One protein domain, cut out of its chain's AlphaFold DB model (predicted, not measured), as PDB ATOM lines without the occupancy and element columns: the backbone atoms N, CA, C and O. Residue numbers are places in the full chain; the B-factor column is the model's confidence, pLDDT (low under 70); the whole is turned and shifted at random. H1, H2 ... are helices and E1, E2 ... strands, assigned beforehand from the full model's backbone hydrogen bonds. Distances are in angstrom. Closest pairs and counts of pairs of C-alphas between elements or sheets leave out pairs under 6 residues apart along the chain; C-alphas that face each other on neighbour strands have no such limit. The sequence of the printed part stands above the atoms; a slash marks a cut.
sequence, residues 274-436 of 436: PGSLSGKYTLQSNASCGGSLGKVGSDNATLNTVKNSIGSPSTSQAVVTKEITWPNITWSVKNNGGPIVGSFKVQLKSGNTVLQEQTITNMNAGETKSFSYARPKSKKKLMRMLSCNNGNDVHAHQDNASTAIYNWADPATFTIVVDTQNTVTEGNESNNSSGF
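This is residues 274 to 436 of the 436 residues of the protein "CARDB domain-containing protein" of Sphingobacteriales bacterium (UniProt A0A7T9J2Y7). This is a loose rod of two lobes: one is a sandwich of two sheets, and the other is a loose lobe with the strand pair E4 and E9, residues 306 to 310 of H1 beside that pair, and the small hairpin of E2 and E3. Residues 399 to 404, in the long stretch before E10, stick out from this second lobe. The printed part has 163 residues, with one named helix and eleven named strands in the order E1 E2 E3 H1 E4 E5 E6 E7 E8 E9 E10 E11; the class is mostly strand, with under half of the residues in named elements. The sandwich pairs the antiparallel sheets E7 E6 E10 E11 and E1 E5 E8. The radius of gyration of the C-alphas is 19.3 A, and they span 63 by 29 by 27 A.

E1, residues 274 to 278, begins at C-alpha 274 (417.999, 387.452, 354.483). E2 is residues 282 to 284 and E3 residues 295 to 297. H1, residues 300 to 310, is 15.5 A long. E4 is residues 319 to 324, and E5, residues 329 to 335, is 20.6 A long. E6, residues 340 to 350, is 27.1 A long and bends by 70 degrees at residue 343. E7, residues 353 to 363, is 25.8 A long and bends by 55 degrees at residue 356. E8 is residues 368 to 373, E9 residues 380 to 385, and E10 residues 414 to 418. E11, residues 433 to 435, ends at C-alpha 435 (409.196, 387.982, 352.580).

In the sandwich, two sheets face to face, the facing parts are 8.8 A centre to centre and the strands of one sheet stand at 32 degrees to those of the other. E1 and E5 are antiparallel, with N 275 and O 332 at 2.8 A; E5 and E8 have N 369 and O 333 at 2.8 A. In the hairpin E6 and E7, N 346 and O 358 are 2.9 A apart. E6 and E10 have N 347 and O 417 at 2.8 A, and the hairpin E10 and E11 has N 416 and O 434 at 3.0 A. Outside the sandwich, E4 and E9 are antiparallel, with N 382 and O 322 at 2.8 A, and the hairpin E2 and E3 has N 282 and O 297 at 2.8 A. The closest C-alphas of H1 and E4 are those of Ile 310 and Lys 322, 5.9 A. In H1 every O i to N i+4 pair is within hydrogen-bond range.

The C-alphas farthest apart are those of Ser 316 and Thr 425, 63.7 A. The printed part has no cut. The links E9 to E10 and E10 to E11 are long. The mean pLDDT of the printed part is 76.1, and 59 residues are under 70, among them residues 281 to 307 and 388 to 412.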
ATOM      1  N   PRO A 274     418.846 387.644 353.314       95.44
ATOM      2  CA  PRO A 274     417.999 387.452 354.483       95.44
ATOM      3  C   PRO A 274     418.199 386.050 355.074       95.44
ATOM      4  O   PRO A 274     418.011 385.048 354.387       95.44
ATOM      5  N   GLY A 275     418.606 385.971 356.340       88.06
ATOM      6  CA  GLY A 275     418.940 384.705 356.994       88.06
ATOM      7  C   GLY A 275     417.719 384.012 357.595       88.06
ATOM      8  O   GLY A 275     417.361 382.902 357.211       88.06
ATOM      9  N   SER A 276     417.082 384.662 358.567       87.38
ATOM     10  CA  SER A 276     415.961 384.104 359.327       87.38
ATOM     11  C   SER A 276     415.079 385.197 359.927       87.38
ATOM     12  O   SER A 276     415.543 386.312 360.172       87.38
ATOM     13  N   LEU A 277     413.820 384.847 360.205       86.69
ATOM     14  CA  LEU A 277     412.878 385.636 360.996       86.69
ATOM     15  C   LEU A 277     412.241 384.738 362.067       86.69
ATOM     16  O   LEU A 277     411.782 383.640 361.753       86.69
ATOM     17  N   SER A 278     412.171 385.201 363.314       83.25
ATOM     18  CA  SER A 278     411.403 384.560 364.389       83.25
ATOM     19  C   SER A 278     410.603 385.584 365.199       83.25
ATOM     20  O   SER A 278     410.837 386.795 365.122       83.25
ATOM     21  N   GLY A 279     409.596 385.105 365.933       74.31
ATOM     22  CA  GLY A 279     408.635 385.974 366.618       74.31
ATOM     23  C   GLY A 279     407.583 386.624 365.704       74.31
ATOM     24  O   GLY A 279     406.900 387.542 366.160       74.31
ATOM     25  N   LYS A 280     407.433 386.177 364.443       74.62
ATOM     26  CA  LYS A 280     406.248 386.460 363.602       74.62
ATOM     27  C   LYS A 280     405.093 385.535 363.998       74.62
ATOM     28  O   LYS A 280     405.318 384.354 364.267       74.62
ATOM     29  N   TYR A 281     403.865 386.050 363.942       68.69
ATOM     30  CA  TYR A 281     402.643 385.262 364.082       68.69
ATOM     31  C   TYR A 281     401.682 385.484 362.900       68.69
ATOM     32  O   TYR A 281     401.493 386.606 362.429       68.69
ATOM     33  N   THR A 282     401.038 384.419 362.431       60.28
ATOM     34  CA  THR A 282     400.039 384.433 361.350       60.28
ATOM     35  C   THR A 282     398.727 383.804 361.809       60.28
ATOM     36  O   THR A 282     398.715 382.915 362.659       60.28
ATOM     37  N   LEU A 283     397.603 384.236 361.234       57.53
ATOM     38  CA  LEU A 283     396.320 383.553 361.409       57.53
ATOM     39  C   LEU A 283     396.196 382.437 360.365       57.53
ATOM     40  O   LEU A 283     396.139 382.700 359.166       57.53
ATOM     41  N   GLN A 284     396.157 381.190 360.830       57.88
ATOM     42  CA  GLN A 284     395.801 380.021 360.034       57.88
ATOM     43  C   GLN A 284     394.277 379.876 360.018       57.88
ATOM     44  O   GLN A 284     393.632 379.766 361.066       57.88
ATOM     45  N   SER A 285     393.701 379.865 358.819       53.62
ATOM     46  CA  SER A 285     392.288 379.565 358.608       53.62
ATOM     47  C   SER A 285     391.959 378.108 358.977       53.62
ATOM     48  O   SER A 285     392.811 377.223 358.920       53.62
ATOM     49  N   ASN A 286     390.688 377.877 359.321       51.22
ATOM     50  CA  ASN A 286     390.045 376.563 359.474       51.22
ATOM     51  C   ASN A 286     390.438 375.732 360.719       51.22
ATOM     52  O   ASN A 286     390.927 374.612 360.596       51.22
ATOM     53  N   ALA A 287     390.129 376.236 361.925       50.03
ATOM     54  CA  ALA A 287     390.036 375.415 363.148       50.03
ATOM     55  C   ALA A 287     389.106 376.037 364.224       50.03
ATOM     56  O   ALA A 287     389.527 376.328 365.342       50.03
ATOM     57  N   SER A 288     387.835 376.259 363.886       50.81
ATOM     58  CA  SER A 288     386.841 376.928 364.740       50.81
ATOM     59  C   SER A 288     386.368 376.082 365.937       50.81
ATOM     60  O   SER A 288     385.468 375.255 365.784       50.81
ATOM     61  N   CYS A 289     386.880 376.332 367.149       51.53
ATOM     62  CA  CYS A 289     386.239 375.852 368.384       51.53
ATOM     63  C   CYS A 289     385.086 376.791 368.802       51.53
ATOM     64  O   CYS A 289     385.264 377.699 369.606       51.53
ATOM     65  N   GLY A 290     383.887 376.568 368.247       48.09
ATOM     66  CA  GLY A 290     382.636 377.195 368.714       48.09
ATOM     67  C   GLY A 290     382.243 378.543 368.091       48.09
ATOM     68  O   GLY A 290     381.273 379.145 368.537       48.09
ATOM     69  N   GLY A 291     382.948 379.025 367.065       50.16
ATOM     70  CA  GLY A 291     382.621 380.284 366.382       50.16
ATOM     71  C   GLY A 291     383.681 380.693 365.358       50.16
ATOM     72  O   GLY A 291     384.559 379.896 365.033       50.16
ATOM     73  N   SER A 292     383.622 381.933 364.862       44.69
ATOM     74  CA  SER A 292     384.535 382.504 363.850       44.69
ATOM     75  C   SER A 292     385.962 382.752 364.377       44.69
ATOM     76  O   SER A 292     386.441 383.883 364.417       44.69
ATOM     77  N   LEU A 293     386.633 381.685 364.811       47.50
ATOM     78  CA  LEU A 293     387.929 381.692 365.485       47.50
ATOM     79  C   LEU A 293     388.981 380.957 364.637       47.50
ATOM     80  O   LEU A 293     388.700 379.921 364.031       47.50
ATOM     81  N   GLY A 294     390.190 381.519 364.582       50.19
ATOM     82  CA  GLY A 294     391.305 381.043 363.757       50.19
ATOM     83  C   GLY A 294     392.554 380.758 364.588       50.19
ATOM     84  O   GLY A 294     392.827 381.436 365.579       50.19
ATOM     85  N   LYS A 295     393.314 379.739 364.185       55.22
ATOM     86  CA  LYS A 295     394.513 379.265 364.889       55.22
ATOM     87  C   LYS A 295     395.692 380.209 364.638       55.22
ATOM     88  O   LYS A 295     395.857 380.707 363.531       55.22
ATOM     89  N   VAL A 296     396.565 380.398 365.627       54.59
ATOM     90  CA  VAL A 296     397.790 381.197 365.456       54.59
ATOM     91  C   VAL A 296     398.977 380.307 365.070       54.59
ATOM     92  O   VAL A 296     399.373 379.416 365.823       54.59
ATOM     93  N   GLY A 297     399.558 380.553 363.896       57.72
ATOM     94  CA  GLY A 297     400.828 379.984 363.446       57.72
ATOM     95  C   GLY A 297     402.006 380.861 363.873       57.72
ATOM     96  O   GLY A 297     401.983 382.070 363.682       57.72
ATOM     97  N   SER A 298     403.026 380.263 364.477       63.59
ATOM     98  CA  SER A 298     404.315 380.880 364.843       63.59
ATOM     99  C   SER A 298     405.319 379.747 365.103       63.59
ATOM    100  O   SER A 298     404.946 378.573 364.995       63.59
ATOM    101  N   ASP A 299     406.579 380.048 365.431       62.72
ATOM    102  CA  ASP A 299     407.485 378.994 365.894       62.72
ATOM    103  C   ASP A 299     406.982 378.385 367.219       62.72
ATOM    104  O   ASP A 299     406.370 379.055 368.058       62.72
ATOM    105  N   ASN A 300     407.203 377.082 367.398       61.50
ATOM    106  CA  ASN A 300     406.552 376.332 368.472       61.50
ATOM    107  C   ASN A 300     407.078 376.709 369.874       61.50
ATOM    108  O   ASN A 300     406.377 376.506 370.863       61.50
ATOM    109  N   ALA A 301     408.286 377.277 369.978       64.94
ATOM    110  CA  ALA A 301     408.849 377.729 371.249       64.94
ATOM    111  C   ALA A 301     408.199 379.050 371.684       64.94
ATOM    112  O   ALA A 301     407.641 379.126 372.777       64.94
ATOM    113  N   THR A 302     408.162 380.040 370.789       63.53
ATOM    114  CA  THR A 302     407.460 381.318 370.973       63.53
ATOM    115  C   THR A 302     405.976 381.108 371.293       63.53
ATOM    116  O   THR A 302     405.438 381.733 372.216       63.53
ATOM    117  N   LEU A 303     405.310 380.184 370.590       66.81
ATOM    118  CA  LEU A 303     403.921 379.818 370.866       66.81
ATOM    119  C   LEU A 303     403.752 379.228 372.274       66.81
ATOM    120  O   LEU A 303     402.811 379.591 372.980       66.81
ATOM    121  N   ASN A 304     404.664 378.357 372.713       69.50
ATOM    122  CA  ASN A 304     404.627 377.773 374.055       69.50
ATOM    123  C   ASN A 304     404.921 378.808 375.155       69.50
ATOM    124  O   ASN A 304     404.251 378.791 376.186       69.50
ATOM    125  N   THR A 305     405.822 379.769 374.930       68.50
ATOM    126  CA  THR A 305     406.043 380.897 375.853       68.50
ATOM    127  C   THR A 305     404.771 381.728 376.031       68.50
ATOM    128  O   THR A 305     404.367 381.996 377.165       68.50
ATOM    129  N   VAL A 306     404.076 382.071 374.937       68.44
ATOM    130  CA  VAL A 306     402.768 382.748 375.011       68.44
ATOM    131  C   VAL A 306     401.748 381.880 375.746       68.44
ATOM    132  O   VAL A 306     401.078 382.371 376.657       68.44
ATOM    133  N   LYS A 307     401.654 380.585 375.419       69.81
ATOM    134  CA  LYS A 307     400.686 379.677 376.050       69.81
ATOM    135  C   LYS A 307     400.893 379.555 377.559       69.81
ATOM    136  O   LYS A 307     399.910 379.642 378.299       69.81
ATOM    137  N   ASN A 308     402.135 379.421 378.011       73.38
ATOM    138  CA  ASN A 308     402.475 379.363 379.431       73.38
ATOM    139  C   ASN A 308     402.179 380.698 380.129       73.38
ATOM    140  O   ASN A 308     401.716 380.703 381.265       73.38
ATOM    141  N   SER A 309     402.363 381.833 379.440       72.25
ATOM    142  CA  SER A 309     402.084 383.156 380.014       72.25
ATOM    143  C   SER A 309     400.599 383.397 380.322       72.25
ATOM    144  O   SER A 309     400.301 384.142 381.256       72.25
ATOM    145  N   ILE A 310     399.674 382.781 379.571       74.75
ATOM    146  CA  ILE A 310     398.214 382.939 379.740       74.75
ATOM    147  C   ILE A 310     397.688 382.101 380.916       74.75
ATOM    148  O   ILE A 310     396.843 382.585 381.663       74.75
ATOM    149  N   GLY A 311     398.205 380.881 381.100       73.69
ATOM    150  CA  GLY A 311     397.633 379.880 382.011       73.69
ATOM    151  C   GLY A 311     396.544 379.015 381.356       73.69
ATOM    152  O   GLY A 311     396.132 379.267 380.223       73.69
ATOM    153  N   SER A 312     396.108 377.968 382.059       77.81
ATOM    154  CA  SER A 312     395.113 376.997 381.573       77.81
ATOM    155  C   SER A 312     393.734 377.224 382.209       77.81
ATOM    156  O   SER A 312     393.679 377.530 383.400       77.81
ATOM    157  N   PRO A 313     392.628 377.062 381.457       77.81
ATOM    158  CA  PRO A 313     391.271 377.092 381.997       77.81
ATOM    159  C   PRO A 313     390.970 375.854 382.851       77.81
ATOM    160  O   PRO A 313     391.677 374.847 382.797       77.81
ATOM    161  N   SER A 314     389.881 375.928 383.610       81.62
ATOM    162  CA  SER A 314     389.371 374.860 384.474       81.62
ATOM    163  C   SER A 314     387.865 374.670 384.269       81.62
ATOM    164  O   SER A 314     387.212 375.460 383.590       81.62
ATOM    165  N   THR A 315     387.276 373.654 384.899       79.75
ATOM    166  CA  THR A 315     385.813 373.472 384.926       79.75
ATOM    167  C   THR A 315     385.076 374.603 385.654       79.75
ATOM    168  O   THR A 315     383.933 374.889 385.314       79.75
ATOM    169  N   SER A 316     385.721 375.277 386.614       82.44
ATOM    170  CA  SER A 316     385.189 376.468 387.296       82.44
ATOM    171  C   SER A 316     385.450 377.778 386.541       82.44
ATOM    172  O   SER A 316     384.710 378.742 386.713       82.44
ATOM    173  N   GLN A 317     386.472 377.816 385.684       79.25
ATOM    174  CA  GLN A 317     386.798 378.942 384.815       79.25
ATOM    175  C   GLN A 317     387.054 378.434 383.390       79.25
ATOM    176  O   GLN A 317     388.196 378.272 382.953       79.25
ATOM    177  N   ALA A 318     385.969 378.212 382.643       73.50
ATOM    178  CA  ALA A 318     386.023 377.679 381.281       73.50
ATOM    179  C   ALA A 318     386.743 378.602 380.274       73.50
ATOM    180  O   ALA A 318     387.073 378.155 379.175       73.50
ATOM    181  N   VAL A 319     386.991 379.870 380.634       76.56
ATOM    182  CA  VAL A 319     387.674 380.874 379.807       76.56
ATOM    183  C   VAL A 319     388.676 381.682 380.641       76.56
ATOM    184  O   VAL A 319     388.308 382.353 381.607       76.56
ATOM    185  N   VAL A 320     389.945 381.678 380.232       74.69
ATOM    186  CA  VAL A 320     391.006 382.535 380.793       74.69
ATOM    187  C   VAL A 320     391.326 383.627 379.781       74.69
ATOM    188  O   VAL A 320     391.508 383.312 378.608       74.69
ATOM    189  N   THR A 321     391.427 384.893 380.210       74.62
ATOM    190  CA  THR A 321     391.900 385.997 379.351       74.62
ATOM    191  C   THR A 321     393.055 386.759 379.988       74.62
ATOM    192  O   THR A 321     393.120 386.877 381.211       74.62
ATOM    193  N   LYS A 322     393.979 387.272 379.166       73.94
ATOM    194  CA  LYS A 322     395.156 388.023 379.620       73.94
ATOM    195  C   LYS A 322     395.661 388.981 378.546       73.94
ATOM    196  O   LYS A 322     395.711 388.621 377.375       73.94
ATOM    197  N   GLU A 323     396.078 390.182 378.927       73.75
ATOM    198  CA  GLU A 323     396.841 391.056 378.031       73.75
ATOM    199  C   GLU A 323     398.293 390.572 377.926       73.75
ATOM    200  O   GLU A 323     398.967 390.426 378.947       73.75
ATOM    201  N   ILE A 324     398.804 390.381 376.705       69.25
ATOM    202  CA  ILE A 324     400.242 390.193 376.466       69.25
ATOM    203  C   ILE A 324     400.836 391.384 375.713       69.25
ATOM    204  O   ILE A 324     400.165 392.044 374.918       69.25
ATOM    205  N   THR A 325     402.133 391.612 375.921       72.38
ATOM    206  CA  THR A 325     402.974 392.324 374.949       72.38
ATOM    207  C   THR A 325     403.573 391.287 374.006       72.38
ATOM    208  O   THR A 325     403.938 390.198 374.444       72.38
ATOM    209  N   TRP A 326     403.660 391.606 372.718       71.00
ATOM    210  CA  TRP A 326     404.254 390.709 371.729       71.00
ATOM    211  C   TRP A 326     405.776 390.639 371.909       71.00
ATOM    212  O   TRP A 326     406.387 391.683 372.152       71.00
ATOM    213  N   PRO A 327     406.405 389.456 371.780       73.56
ATOM    214  CA  PRO A 327     407.853 389.340 371.873       73.56
ATOM    215  C   PRO A 327     408.527 390.057 370.704       73.56
ATOM    216  O   PRO A 327     407.979 390.136 369.601       73.56
ATOM    217  N   ASN A 328     409.733 390.564 370.950       83.75
ATOM    218  CA  ASN A 328     410.542 391.211 369.925       83.75
ATOM    219  C   ASN A 328     410.722 390.295 368.710       83.75
ATOM    220  O   ASN A 328     410.938 389.090 368.850       83.75
ATOM    221  N   ILE A 329     410.701 390.888 367.520       86.19
ATOM    222  CA  ILE A 329     411.073 390.171 366.301       86.19
ATOM    223  C   ILE A 329     412.587 389.990 366.328       86.19
ATOM    224  O   ILE A 329     413.314 390.960 366.555       86.19
ATOM    225  N   THR A 330     413.067 388.775 366.075       90.88
ATOM    226  CA  THR A 330     414.492 388.537 365.814       90.88
ATOM    227  C   THR A 330     414.660 388.247 364.334       90.88
ATOM    228  O   THR A 330     413.941 387.418 363.778       90.88
ATOM    229  N   TRP A 331     415.579 388.954 363.688       93.69
ATOM    230  CA  TRP A 331     415.839 388.840 362.257       93.69
ATOM    231  C   TRP A 331     417.339 388.792 361.989       93.69
ATOM    232  O   TRP A 331     418.127 389.269 362.805       93.69
ATOM    233  N   SER A 332     417.758 388.198 360.875       95.69
ATOM    234  CA  SER A 332     419.182 388.074 360.553       95.69
ATOM    235  C   SER A 332     419.498 388.261 359.073       95.69
ATOM    236  O   SER A 332     418.638 388.128 358.201       95.69
ATOM    237  N   VAL A 333     420.766 388.567 358.810       96.94
ATOM    238  CA  VAL A 333     421.374 388.706 357.485       96.94
ATOM    239  C   VAL A 333     422.632 387.850 357.453       96.94
ATOM    240  O   VAL A 333     423.396 387.848 358.419       96.94
ATOM    241  N   LYS A 334     422.856 387.126 356.358       96.69
ATOM    242  CA  LYS A 334     423.988 386.212 356.171       96.69
ATOM    243  C   LYS A 334     424.731 386.538 354.881       96.69
ATOM    244  O   LYS A 334     424.101 386.863 353.888       96.69
ATOM    245  N   ASN A 335     426.054 386.403 354.888       96.56
ATOM    246  CA  ASN A 335     426.882 386.477 353.684       96.56
ATOM    247  C   ASN A 335     427.311 385.058 353.283       96.56
ATOM    248  O   ASN A 335     428.107 384.440 353.990       96.56
ATOM    249  N   ASN A 336     426.801 384.515 352.176       94.50
ATOM    250  CA  ASN A 336     427.254 383.215 351.654       94.50
ATOM    251  C   ASN A 336     428.528 383.331 350.801       94.50
ATOM    252  O   ASN A 336     429.165 382.318 350.509       94.50
ATOM    253  N   GLY A 337     428.866 384.547 350.372       94.62
ATOM    254  CA  GLY A 337     429.916 384.833 349.408       94.62
ATOM    255  C   GLY A 337     431.252 385.228 350.039       94.62
ATOM    256  O   GLY A 337     431.593 384.845 351.158       94.62
ATOM    257  N   GLY A 338     432.037 385.995 349.284       95.19
ATOM    258  CA  GLY A 338     433.301 386.571 349.740       95.19
ATOM    259  C   GLY A 338     433.142 387.704 350.761       95.19
ATOM    260  O   GLY A 338     432.061 388.275 350.906       95.19
ATOM    261  N   PRO A 339     434.218 388.057 351.484       95.00
ATOM    262  CA  PRO A 339     434.176 389.080 352.525       95.00
ATOM    263  C   PRO A 339     433.919 390.494 351.974       95.00
ATOM    264  O   PRO A 339     434.491 390.932 350.968       95.00
ATOM    265  N   ILE A 340     433.085 391.235 352.699       93.44
ATOM    266  CA  ILE A 340     432.711 392.626 352.441       93.44
ATOM    267  C   ILE A 340     433.612 393.547 353.262       93.44
ATOM    268  O   ILE A 340     433.755 393.377 354.475       93.44
ATOM    269  N   VAL A 341     434.175 394.552 352.590       88.25
ATOM    270  CA  VAL A 341     434.918 395.661 353.202       88.25
ATOM    271  C   VAL A 341     434.226 396.949 352.772       88.25
ATOM    272  O   VAL A 341     434.089 397.179 351.574       88.25
ATOM    273  N   GLY A 342     433.756 397.744 353.732       89.75
ATOM    274  CA  GLY A 342     432.842 398.868 353.499       89.75
ATOM    275  C   GLY A 342     431.599 398.786 354.390       89.75
ATOM    276  O   GLY A 342     431.559 397.993 355.333       89.75
ATOM    277  N   SER A 343     430.586 399.600 354.106       93.88
ATOM    278  CA  SER A 343     429.341 399.664 354.882       93.88
ATOM    279  C   SER A 343     428.113 399.606 353.984       93.88
ATOM    280  O   SER A 343     428.032 400.387 353.039       93.88
ATOM    281  N   PHE A 344     427.147 398.757 354.330       95.69
ATOM    282  CA  PHE A 344     425.877 398.600 353.614       95.69
ATOM    283  C   PHE A 344     424.687 398.650 354.578       95.69
ATOM    284  O   PHE A 344     424.846 398.506 355.795       95.69
ATOM    285  N   LYS A 345     423.480 398.867 354.047       96.31
ATOM    286  CA  LYS A 345     422.251 399.008 354.844       96.31
ATOM    287  C   LYS A 345     421.342 397.797 354.734       96.31
ATOM    288  O   LYS A 345     421.132 397.272 353.647       96.31
ATOM    289  N   VAL A 346     420.757 397.389 355.855       97.12
ATOM    290  CA  VAL A 346     419.764 396.312 355.918       97.12
ATOM    291  C   VAL A 346     418.519 396.798 356.657       97.12
ATOM    292  O   VAL A 346     418.620 397.526 357.646       97.12
ATOM    293  N   GLN A 347     417.337 396.424 356.171       96.50
ATOM    294  CA  GLN A 347     416.048 396.911 356.662       96.50
ATOM    295  C   GLN A 347     415.100 395.755 356.990       96.50
ATOM    296  O   GLN A 347     414.874 394.876 356.158       96.50
ATOM    297  N   LEU A 348     414.464 395.823 358.160       95.06
ATOM    298  CA  LEU A 348     413.220 395.112 358.442       95.06
ATOM    299  C   LEU A 348     412.051 396.023 358.059       95.06
ATOM    300  O   LEU A 348     411.939 397.147 358.561       95.06
ATOM    301  N   LYS A 349     411.166 395.537 357.192       92.56
ATOM    302  CA  LYS A 349     410.016 396.272 356.659       92.56
ATOM    303  C   LYS A 349     408.696 395.565 356.953       92.56
ATOM    304  O   LYS A 349     408.658 394.351 357.138       92.56
ATOM    305  N   SER A 350     407.614 396.338 356.947       87.44
ATOM    306  CA  SER A 350     406.220 395.882 356.955       87.44
ATOM    307  C   SER A 350     405.527 396.505 355.747       87.44
ATOM    308  O   SER A 350     405.200 397.698 355.762       87.44
ATOM    309  N   GLY A 351     405.358 395.728 354.675       85.19
ATOM    310  CA  GLY A 351     405.050 396.283 353.354       85.19
ATOM    311  C   GLY A 351     406.076 397.352 352.948       85.19
ATOM    312  O   GLY A 351     407.285 397.121 352.980       85.19
ATOM    313  N   ASN A 352     405.606 398.555 352.610       86.56
ATOM    314  CA  ASN A 352     406.487 399.659 352.210       86.56
ATOM    315  C   ASN A 352     407.219 400.330 353.389       86.56
ATOM    316  O   ASN A 352     408.297 400.892 353.181       86.56
ATOM    317  N   THR A 353     406.676 400.251 354.608       88.62
ATOM    318  CA  THR A 353     407.193 400.944 355.800       88.62
ATOM    319  C   THR A 353     408.447 400.265 356.344       88.62
ATOM    320  O   THR A 353     408.438 399.063 356.602       88.62
ATOM    321  N   VAL A 354     409.515 401.032 356.577       92.50
ATOM    322  CA  VAL A 354     410.705 400.561 357.306       92.50
ATOM    323  C   VAL A 354     410.411 400.582 358.805       92.50
ATOM    324  O   VAL A 354     410.011 401.611 359.343       92.50
ATOM    325  N   LEU A 355     410.591 399.443 359.475       91.12
ATOM    326  CA  LEU A 355     410.406 399.289 360.923       91.12
ATOM    327  C   LEU A 355     411.724 399.442 361.685       91.12
ATOM    328  O   LEU A 355     411.752 399.995 362.782       91.12
ATOM    329  N   GLN A 356     412.811 398.941 361.100       94.00
ATOM    330  CA  GLN A 356     414.165 399.058 361.627       94.00
ATOM    331  C   GLN A 356     415.148 399.092 360.457       94.00
ATOM    332  O   GLN A 356     415.044 398.275 359.546       94.00
ATOM    333  N   GLU A 357     416.114 400.001 360.505       96.75
ATOM    334  CA  GLU A 357     417.282 400.004 359.624       96.75
ATOM    335  C   GLU A 357     418.535 399.758 360.470       96.75
ATOM    336  O   GLU A 357     418.617 400.210 361.613       96.75
ATOM    337  N   GLN A 358     419.498 399.026 359.919       96.88
ATOM    338  CA  GLN A 358     420.813 398.797 360.508       96.88
ATOM    339  C   GLN A 358     421.882 399.034 359.439       96.88
ATOM    340  O   GLN A 358     421.729 398.610 358.293       96.88
ATOM    341  N   THR A 359     422.975 399.702 359.809       96.50
ATOM    342  CA  THR A 359     424.154 399.846 358.938       96.50
ATOM    343  C   THR A 359     425.198 398.827 359.370       96.50
ATOM    344  O   THR A 359     425.668 398.857 360.507       96.50
ATOM    345  N   ILE A 360     425.550 397.907 358.475       95.75
ATOM    346  CA  ILE A 360     426.555 396.873 358.719       95.75
ATOM    347  C   ILE A 360     427.885 397.347 358.141       95.75
ATOM    348  O   ILE A 360     428.044 397.421 356.926       95.75
ATOM    349  N   THR A 361     428.860 397.614 359.012       95.19
ATOM    350  CA  THR A 361     430.256 397.851 358.613       95.19
ATOM    351  C   THR A 361     431.027 396.534 358.623       95.19
ATOM    352  O   THR A 361     431.161 395.903 359.675       95.19
ATOM    353  N   ASN A 362     431.548 396.159 357.452       92.81
ATOM    354  CA  ASN A 362     432.245 394.913 357.116       92.81
ATOM    355  C   ASN A 362     431.431 393.632 357.391       92.81
ATOM    356  O   ASN A 362     430.572 393.577 358.274       92.81
ATOM    357  N   MET A 363     431.710 392.560 356.650       95.38
ATOM    358  CA  MET A 363     431.115 391.245 356.920       95.38
ATOM    359  C   MET A 363     431.977 390.129 356.337       95.38
ATOM    360  O   MET A 363     432.310 390.146 355.155       95.38
ATOM    361  N   ASN A 364     432.353 389.155 357.158       95.38
ATOM    362  CA  ASN A 364     433.200 388.044 356.741       95.38
ATOM    363  C   ASN A 364     432.429 387.066 355.837       95.38
ATOM    364  O   ASN A 364     431.196 387.045 355.815       95.38
ATOM    365  N   ALA A 365     433.162 386.240 355.091       94.06
ATOM    366  CA  ALA A 365     432.575 385.127 354.349       94.06
ATOM    367  C   ALA A 365     431.927 384.126 355.324       94.06
ATOM    368  O   ALA A 365     432.550 383.727 356.307       94.06
ATOM    369  N   GLY A 366     430.679 383.730 355.065       94.12
ATOM    370  CA  GLY A 366     429.907 382.820 355.919       94.12
ATOM    371  C   GLY A 366     429.292 383.449 357.179       94.12
ATOM    372  O   GLY A 366     428.541 382.768 357.879       94.12
ATOM    373  N   GLU A 367     429.574 384.720 357.484       96.62
ATOM    374  CA  GLU A 367     429.077 385.387 358.693       96.62
ATOM    375  C   GLU A 367     427.547 385.536 358.679       96.62
ATOM    376  O   GLU A 367     426.932 385.688 357.625       96.62
ATOM    377  N   THR A 368     426.923 385.519 359.859       97.12
ATOM    378  CA  THR A 368     425.510 385.872 360.058       97.12
ATOM    379  C   THR A 368     425.412 386.916 361.166       97.12
ATOM    380  O   THR A 368     425.907 386.686 362.267       97.12
ATOM    381  N   LYS A 369     424.772 388.054 360.885       96.69
ATOM    382  CA  LYS A 369     424.498 389.121 361.855       96.69
ATOM    383  C   LYS A 369     423.006 389.132 362.178       96.69
ATOM    384  O   LYS A 369     422.177 389.154 361.270       96.69
ATOM    385  N   SER A 370     422.683 389.105 363.468       96.00
ATOM    386  CA  SER A 370     421.311 389.031 363.980       96.00
ATOM    387  C   SER A 370     420.943 390.293 364.751       96.00
ATOM    388  O   SER A 370     421.752 390.836 365.501       96.00
ATOM    389  N   PHE A 371     419.698 390.726 364.593       95.69
ATOM    390  CA  PHE A 371     419.147 391.960 365.134       95.69
ATOM    391  C   PHE A 371     417.821 391.681 365.843       95.69
ATOM    392  O   PHE A 371     417.109 390.730 365.518       95.69
ATOM    393  N   SER A 372     417.468 392.539 366.801       92.88
ATOM    394  CA  SER A 372     416.171 392.496 367.473       92.88
ATOM    395  C   SER A 372     415.414 393.801 367.243       92.88
ATOM    396  O   SER A 372     415.956 394.891 367.447       92.88
ATOM    397  N   TYR A 373     414.154 393.682 366.832       90.12
ATOM    398  CA  TYR A 373     413.210 394.787 366.739       90.12
ATOM    399  C   TYR A 373     412.247 394.727 367.926       90.12
ATOM    400  O   TYR A 373     411.391 393.839 368.022       90.12
ATOM    401  N   ALA A 374     412.396 395.689 368.838       85.75
ATOM    402  CA  ALA A 374     411.464 395.899 369.933       85.75
ATOM    403  C   ALA A 374     410.150 396.462 369.378       85.75
ATOM    404  O   ALA A 374     410.084 397.609 368.933       85.75
ATOM    405  N   ARG A 375     409.101 395.637 369.393       76.81
ATOM    406  CA  ARG A 375     407.774 396.016 368.900       76.81
ATOM    407  C   ARG A 375     407.187 397.154 369.752       76.81
ATOM    408  O   ARG A 375     407.368 397.147 370.974       76.81
ATOM    409  N   PRO A 376     406.405 398.082 369.166       71.69
ATOM    410  CA  PRO A 376     405.556 398.983 369.938       71.69
ATOM    411  C   PRO A 376     404.680 398.193 370.918       71.69
ATOM    412  O   PRO A 376     404.159 397.132 370.571       71.69
ATOM    413  N   LYS A 377     404.498 398.706 372.142       62.66
ATOM    414  CA  LYS A 377     403.759 398.028 373.226       62.66
ATOM    415  C   LYS A 377     402.235 398.045 373.019       62.66
ATOM    416  O   LYS A 377     401.485 398.436 373.911       62.66
ATOM    417  N   SER A 378     401.756 397.598 371.856       59.22
ATOM    418  CA  SER A 378     400.347 397.261 371.679       59.22
ATOM    419  C   SER A 378     400.045 396.018 372.510       59.22
ATOM    420  O   SER A 378     400.386 394.896 372.119       59.22
ATOM    421  N   LYS A 379     399.415 396.213 373.669       62.00
ATOM    422  CA  LYS A 379     398.823 395.104 374.410       62.00
ATOM    423  C   LYS A 379     397.781 394.428 373.519       62.00
ATOM    424  O   LYS A 379     396.909 395.107 372.978       62.00
ATOM    425  N   LYS A 380     397.846 393.106 373.370       65.62
ATOM    426  CA  LYS A 380     396.753 392.325 372.774       65.62
ATOM    427  C   LYS A 380     396.155 391.441 373.860       65.62
ATOM    428  O   LYS A 380     396.878 390.703 374.529       65.62
ATOM    429  N   LYS A 381     394.840 391.541 374.048       66.62
ATOM    430  CA  LYS A 381     394.071 390.631 374.901       66.62
ATOM    431  C   LYS A 381     394.039 389.268 374.215       66.62
ATOM    432  O   LYS A 381     393.615 389.187 373.070       66.62
ATOM    433  N   LEU A 382     394.494 388.231 374.901       70.12
ATOM    434  CA  LEU A 382     394.424 386.839 374.470       70.12
ATOM    435  C   LEU A 382     393.529 386.033 375.416       70.12
ATOM    436  O   LEU A 382     393.215 386.476 376.521       70.12
ATOM    437  N   MET A 383     393.110 384.860 374.957       69.81
ATOM    438  CA  MET A 383     392.068 384.023 375.527       69.81
ATOM    439  C   MET A 383     392.355 382.546 375.244       69.81
ATOM    440  O   MET A 383     392.737 382.198 374.124       69.81
ATOM    441  N   ARG A 384     392.104 381.692 376.240       73.00
ATOM    442  CA  ARG A 384     392.035 380.229 376.115       73.00
ATOM    443  C   ARG A 384     390.696 379.734 376.650       73.00
ATOM    444  O   ARG A 384     390.239 380.226 377.680       73.00
ATOM    445  N   MET A 385     390.100 378.756 375.972       73.44
ATOM    446  CA  MET A 385     388.829 378.134 376.349       73.44
ATOM    447  C   MET A 385     389.029 376.641 376.617       73.44
ATOM    448  O   MET A 385     389.791 375.994 375.905       73.44
ATOM    449  N   LEU A 386     388.330 376.089 377.612       75.75
ATOM    450  CA  LEU A 386     388.435 374.675 378.012       75.75
ATOM    451  C   LEU A 386     388.008 373.692 376.902       75.75
ATOM    452  O   LEU A 386     388.413 372.536 376.907       75.75
ATOM    453  N   SER A 387     387.187 374.153 375.956       71.50
ATOM    454  CA  SER A 387     386.640 373.377 374.836       71.50
ATOM    455  C   SER A 387     387.505 373.384 373.565       71.50
ATOM    456  O   SER A 387     387.114 372.781 372.564       71.50
ATOM    457  N   CYS A 388     388.656 374.062 373.568       67.44
ATOM    458  CA  CYS A 388     389.596 374.059 372.446       67.44
ATOM    459  C   CYS A 388     390.714 373.025 372.676       67.44
ATOM    460  O   CYS A 388     391.147 372.788 373.800       67.44
ATOM    461  N   ASN A 389     391.200 372.407 371.597       62.75
ATOM    462  CA  ASN A 389     392.400 371.569 371.651       62.75
ATOM    463  C   ASN A 389     393.645 372.454 371.786       62.75
ATOM    464  O   ASN A 389     393.782 373.370 370.977       62.75
ATOM    465  N   ASN A 390     394.607 372.066 372.641       56.84
ATOM    466  CA  ASN A 390     395.894 372.734 372.953       56.84
ATOM    467  C   ASN A 390     396.690 373.368 371.777       56.84
ATOM    468  O   ASN A 390     397.645 374.119 372.000       56.84
ATOM    469  N   GLY A 391     396.379 373.041 370.518       53.38
ATOM    470  CA  GLY A 391     396.927 373.661 369.306       53.38
ATOM    471  C   GLY A 391     396.244 374.964 368.852       53.38
ATOM    472  O   GLY A 391     396.861 375.700 368.084       53.38
ATOM    473  N   ASN A 392     395.026 375.260 369.321       54.25
ATOM    474  CA  ASN A 392     394.171 376.365 368.853       54.25
ATOM    475  C   ASN A 392     394.079 377.535 369.853       54.25
ATOM    476  O   ASN A 392     393.780 378.650 369.449       54.25
ATOM    477  N   ASP A 393     394.383 377.251 371.121       54.69
ATOM    478  CA  ASP A 393     394.296 377.974 372.405       54.69
ATOM    479  C   ASP A 393     394.722 379.458 372.543       54.69
ATOM    480  O   ASP A 393     395.085 379.898 373.643       54.69
ATOM    481  N   VAL A 394     394.733 380.237 371.462       57.69
ATOM    482  CA  VAL A 394     395.165 381.638 371.447       57.69
ATOM    483  C   VAL A 394     394.262 382.459 370.517       57.69
ATOM    484  O   VAL A 394     394.522 382.584 369.322       57.69
ATOM    485  N   HIS A 395     393.211 383.052 371.081       61.25
ATOM    486  CA  HIS A 395     392.313 384.000 370.399       61.25
ATOM    487  C   HIS A 395     392.158 385.280 371.234       61.25
ATOM    488  O   HIS A 395     392.556 385.276 372.389       61.25
ATOM    489  N   ALA A 396     391.552 386.356 370.731       51.09
ATOM    490  CA  ALA A 396     390.949 387.388 371.588       51.09
ATOM    491  C   ALA A 396     389.425 387.212 371.674       51.09
ATOM    492  O   ALA A 396     388.849 386.320 371.051       51.09
ATOM    493  N   HIS A 397     388.780 388.073 372.462       44.94
ATOM    494  CA  HIS A 397     387.324 388.143 372.558       44.94
ATOM    495  C   HIS A 397     386.686 388.582 371.224       44.94
ATOM    496  O   HIS A 397     387.349 389.200 370.391       44.94
ATOM    497  N   GLN A 398     385.397 388.287 371.035       43.81
ATOM    498  CA  GLN A 398     384.658 388.476 369.777       43.81
ATOM    499  C   GLN A 398     384.278 389.949 369.485       43.81
ATOM    500  O   GLN A 398     383.309 390.225 368.780       43.81
ATOM    501  N   ASP A 399     385.057 390.909 369.990       42.44
ATOM    502  CA  ASP A 399     384.847 392.347 369.789       42.44
ATOM    503  C   ASP A 399     385.381 392.808 368.426       42.44
ATOM    504  O   ASP A 399     386.347 393.555 368.315       42.44
ATOM    505  N   ASN A 400     384.675 392.382 367.380       37.25
ATOM    506  CA  ASN A 400     384.641 392.989 366.050       37.25
ATOM    507  C   ASN A 400     385.960 393.075 365.249       37.25
ATOM    508  O   ASN A 400     386.847 393.894 365.504       37.25
ATOM    509  N   ALA A 401     385.977 392.371 364.110       40.66
ATOM    510  CA  ALA A 401     386.983 392.510 363.048       40.66
ATOM    511  C   ALA A 401     387.064 393.931 362.432       40.66
ATOM    512  O   ALA A 401     387.969 394.213 361.651       40.66
ATOM    513  N   SER A 402     386.145 394.832 362.793       43.47
ATOM    514  CA  SER A 402     386.151 396.255 362.439       43.47
ATOM    515  C   SER A 402     386.985 397.148 363.375       43.47
ATOM    516  O   SER A 402     387.114 398.338 363.092       43.47
ATOM    517  N   THR A 403     387.584 396.628 364.460       42.00
ATOM    518  CA  THR A 403     388.424 397.434 365.371       42.00
ATOM    519  C   THR A 403     389.892 396.980 365.393       42.00
ATOM    520  O   THR A 403     390.247 395.893 365.842       42.00
ATOM    521  N   ALA A 404     390.791 397.849 364.915       44.78
ATOM    522  CA  ALA A 404     392.195 397.505 364.638       44.78
ATOM    523  C   ALA A 404     393.004 397.034 365.867       44.78
ATOM    524  O   ALA A 404     393.966 396.269 365.733       44.78
ATOM    525  N   ILE A 405     392.603 397.437 367.078       42.78
ATOM    526  CA  ILE A 405     393.211 396.961 368.329       42.78
ATOM    527  C   ILE A 405     393.096 395.438 368.494       42.78
ATOM    528  O   ILE A 405     394.041 394.832 369.002       42.78
ATOM    529  N   TYR A 406     392.045 394.804 367.966       43.66
ATOM    530  CA  TYR A 406     391.836 393.353 368.015       43.66
ATOM    531  C   TYR A 406     392.208 392.615 366.720       43.66
ATOM    532  O   TYR A 406     391.851 391.454 366.570       43.66
ATOM    533  N   ASN A 407     392.988 393.208 365.810       50.97
ATOM    534  CA  ASN A 407     393.660 392.412 364.778       50.97
ATOM    535  C   ASN A 407     394.910 391.728 365.380       50.97
ATOM    536  O   ASN A 407     395.760 392.423 365.948       50.97
ATOM    537  N   TRP A 408     395.013 390.393 365.314       54.56
ATOM    538  CA  TRP A 408     396.181 389.608 365.785       54.56
ATOM    539  C   TRP A 408     396.972 388.967 364.641       54.56
ATOM    540  O   TRP A 408     397.875 388.177 364.903       54.56
ATOM    541  N   ALA A 409     396.674 389.293 363.384       55.19
ATOM    542  CA  ALA A 409     397.689 389.135 362.360       55.19
ATOM    543  C   ALA A 409     398.804 390.157 362.634       55.19
ATOM    544  O   ALA A 409     398.524 391.341 362.852       55.19
ATOM    545  N   ASP A 410     400.064 389.720 362.578       60.94
ATOM    546  CA  ASP A 410     401.129 390.646 362.202       60.94
ATOM    547  C   ASP A 410     400.794 391.290 360.844       60.94
ATOM    548  O   ASP A 410     400.050 390.686 360.057       60.94
ATOM    549  N   PRO A 411     401.333 392.484 360.518       57.06
ATOM    550  CA  PRO A 411     401.269 392.983 359.146       57.06
ATOM    551  C   PRO A 411     401.736 391.868 358.203       57.06
ATOM    552  O   PRO A 411     402.808 391.294 358.392       57.06
ATOM    553  N   ALA A 412     400.872 391.498 357.249       57.16
ATOM    554  CA  ALA A 412     400.894 390.160 356.650       57.16
ATOM    555  C   ALA A 412     402.234 389.791 355.987       57.16
ATOM    556  O   ALA A 412     402.588 388.612 355.934       57.16
ATOM    557  N   THR A 413     402.981 390.801 355.543       76.81
ATOM    558  CA  THR A 413     404.333 390.718 354.994       76.81
ATOM    559  C   THR A 413     405.332 391.448 355.896       76.81
ATOM    560  O   THR A 413     405.391 392.682 355.901       76.81
ATOM    561  N   PHE A 414     406.175 390.691 356.610       87.25
ATOM    562  CA  PHE A 414     407.478 391.221 357.008       87.25
ATOM    563  C   PHE A 414     408.451 390.958 355.867       87.25
ATOM    564  O   PHE A 414     408.488 389.857 355.324       87.25
ATOM    565  N   THR A 415     409.261 391.950 355.517       92.56
ATOM    566  CA  THR A 415     410.295 391.793 354.492       92.56
ATOM    567  C   THR A 415     411.630 392.199 355.083       92.56
ATOM    568  O   THR A 415     411.763 393.312 355.590       92.56
ATOM    569  N   ILE A 416     412.621 391.314 355.010       95.12
ATOM    570  CA  ILE A 416     414.018 391.693 355.224       95.12
ATOM    571  C   ILE A 416     414.575 392.064 353.853       95.12
ATOM    572  O   ILE A 416     414.513 391.250 352.930       95.12
ATOM    573  N   VAL A 417     415.113 393.275 353.726       95.06
ATOM    574  CA  VAL A 417     415.836 393.734 352.531       95.06
ATOM    575  C   VAL A 417     417.274 394.039 352.929       95.06
ATOM    576  O   VAL A 417     417.509 394.680 353.956       95.06
ATOM    577  N   VAL A 418     418.236 393.570 352.143       95.69
ATOM    578  CA  VAL A 418     419.672 393.731 352.391       95.69
ATOM    579  C   VAL A 418     420.333 394.515 351.265       95.69
ATOM    580  O   VAL A 418     419.836 394.539 350.144       95.69
ATOM    581  N   ASP A 419     421.400 395.225 351.623       92.62
ATOM    582  CA  ASP A 419     422.030 396.286 350.834       92.62
ATOM    583  C   ASP A 419     421.036 397.158 350.050       92.62
ATOM    584  O   ASP A 419     421.023 397.214 348.823       92.62
ATOM    585  N   THR A 420     420.190 397.885 350.783       88.12
ATOM    586  CA  THR A 420     419.083 398.684 350.220       88.12
ATOM    587  C   THR A 420     419.518 399.889 349.370       88.12
ATOM    588  O   THR A 420     418.705 400.773 349.094       88.12
ATOM    589  N   GLN A 421     420.805 399.982 349.033       88.50
ATOM    590  CA  GLN A 421     421.426 401.028 348.225       88.50
ATOM    591  C   GLN A 421     422.372 400.455 347.144       88.50
ATOM    592  O   GLN A 421     423.003 401.250 346.448       88.50
ATOM    593  N   ASN A 422     422.476 399.123 347.005       89.94
ATOM    594  CA  ASN A 422     423.381 398.410 346.085       89.94
ATOM    595  C   ASN A 422     424.835 398.938 346.158       89.94
ATOM    596  O   ASN A 422     425.484 399.230 345.151       89.94
ATOM    597  N   THR A 423     425.323 399.126 347.387       90.94
ATOM    598  CA  THR A 423     426.675 399.603 347.724       90.94
ATOM    599  C   THR A 423     427.747 398.512 347.667       90.94
ATOM    600  O   THR A 423     428.935 398.811 347.535       90.94
ATOM    601  N   VAL A 424     427.340 397.248 347.737       91.81
ATOM    602  CA  VAL A 424     428.144 396.042 347.568       91.81
ATOM    603  C   VAL A 424     427.757 395.431 346.227       91.81
ATOM    604  O   VAL A 424     426.591 395.181 345.961       91.81
ATOM    605  N   THR A 425     428.732 395.177 345.354       90.88
ATOM    606  CA  THR A 425     428.471 394.464 344.095       90.88
ATOM    607  C   THR A 425     428.474 392.958 344.341       90.88
ATOM    608  O   THR A 425     429.520 392.381 344.660       90.88
ATOM    609  N   GLU A 426     427.325 392.316 344.167       91.44
ATOM    610  CA  GLU A 426     427.074 390.975 344.688       91.44
ATOM    611  C   GLU A 426     427.243 389.884 343.617       91.44
ATOM    612  O   GLU A 426     427.480 390.130 342.423       91.44
ATOM    613  N   GLY A 427     427.179 388.631 344.063       88.62
ATOM    614  CA  GLY A 427     427.055 387.455 343.208       88.62
ATOM    615  C   GLY A 427     425.650 387.301 342.623       88.62
ATOM    616  O   GLY A 427     425.524 386.805 341.504       88.62
ATOM    617  N   ASN A 428     424.616 387.736 343.354       91.75
ATOM    618  CA  ASN A 428     423.219 387.581 342.962       91.75
ATOM    619  C   ASN A 428     422.290 388.632 343.608       91.75
ATOM    620  O   ASN A 428     421.530 388.311 344.512       91.75
ATOM    621  N   GLU A 429     422.245 389.847 343.056       91.00
ATOM    622  CA  GLU A 429     421.370 390.961 343.496       91.00
ATOM    623  C   GLU A 429     419.865 390.592 343.663       91.00
ATOM    624  O   GLU A 429     419.087 391.353 344.235       91.00
ATOM    625  N   SER A 430     419.413 389.446 343.129       91.50
ATOM    626  CA  SER A 430     418.017 388.990 343.214       91.50
ATOM    627  C   SER A 430     417.633 388.301 344.530       91.50
ATOM    628  O   SER A 430     416.440 388.150 344.789       91.50
ATOM    629  N   ASN A 431     418.595 387.889 345.371       92.38
ATOM    630  CA  ASN A 431     418.309 387.298 346.689       92.38
ATOM    631  C   ASN A 431     418.317 388.326 347.840       92.38
ATOM    632  O   ASN A 431     417.969 387.977 348.970       92.38
ATOM    633  N   ASN A 432     418.584 389.603 347.539       93.44
ATOM    634  CA  ASN A 432     418.656 390.712 348.493       93.44
ATOM    635  C   ASN A 432     417.326 391.061 349.206       93.44
ATOM    636  O   ASN A 432     417.269 392.003 349.996       93.44
ATOM    637  N   SER A 433     416.232 390.341 348.953       92.88
ATOM    638  CA  SER A 433     414.926 390.581 349.574       92.88
ATOM    639  C   SER A 433     414.184 389.272 349.819       92.88
ATOM    640  O   SER A 433     414.093 388.430 348.929       92.88
ATOM    641  N   SER A 434     413.624 389.103 351.019       92.25
ATOM    642  CA  SER A 434     412.811 387.935 351.370       92.25
ATOM    643  C   SER A 434     411.620 388.335 352.231       92.25
ATOM    644  O   SER A 434     411.762 389.072 353.213       92.25
ATOM    645  N   GLY A 435     410.442 387.848 351.837       87.25
ATOM    646  CA  GLY A 435     409.196 387.982 352.580       87.25
ATOM    647  C   GLY A 435     408.963 386.782 353.495       87.25
ATOM    648  O   GLY A 435     409.140 385.638 353.080       87.25
ATOM    649  N   PHE A 436     408.528 387.062 354.720       77.50
ATOM    650  CA  PHE A 436     408.213 386.101 355.776       77.50
ATOM    651  C   PHE A 436     406.817 386.392 356.327       77.50
ATOM    652  O   PHE A 436     406.444 387.589 356.429       77.50
TER     653      PHE A 436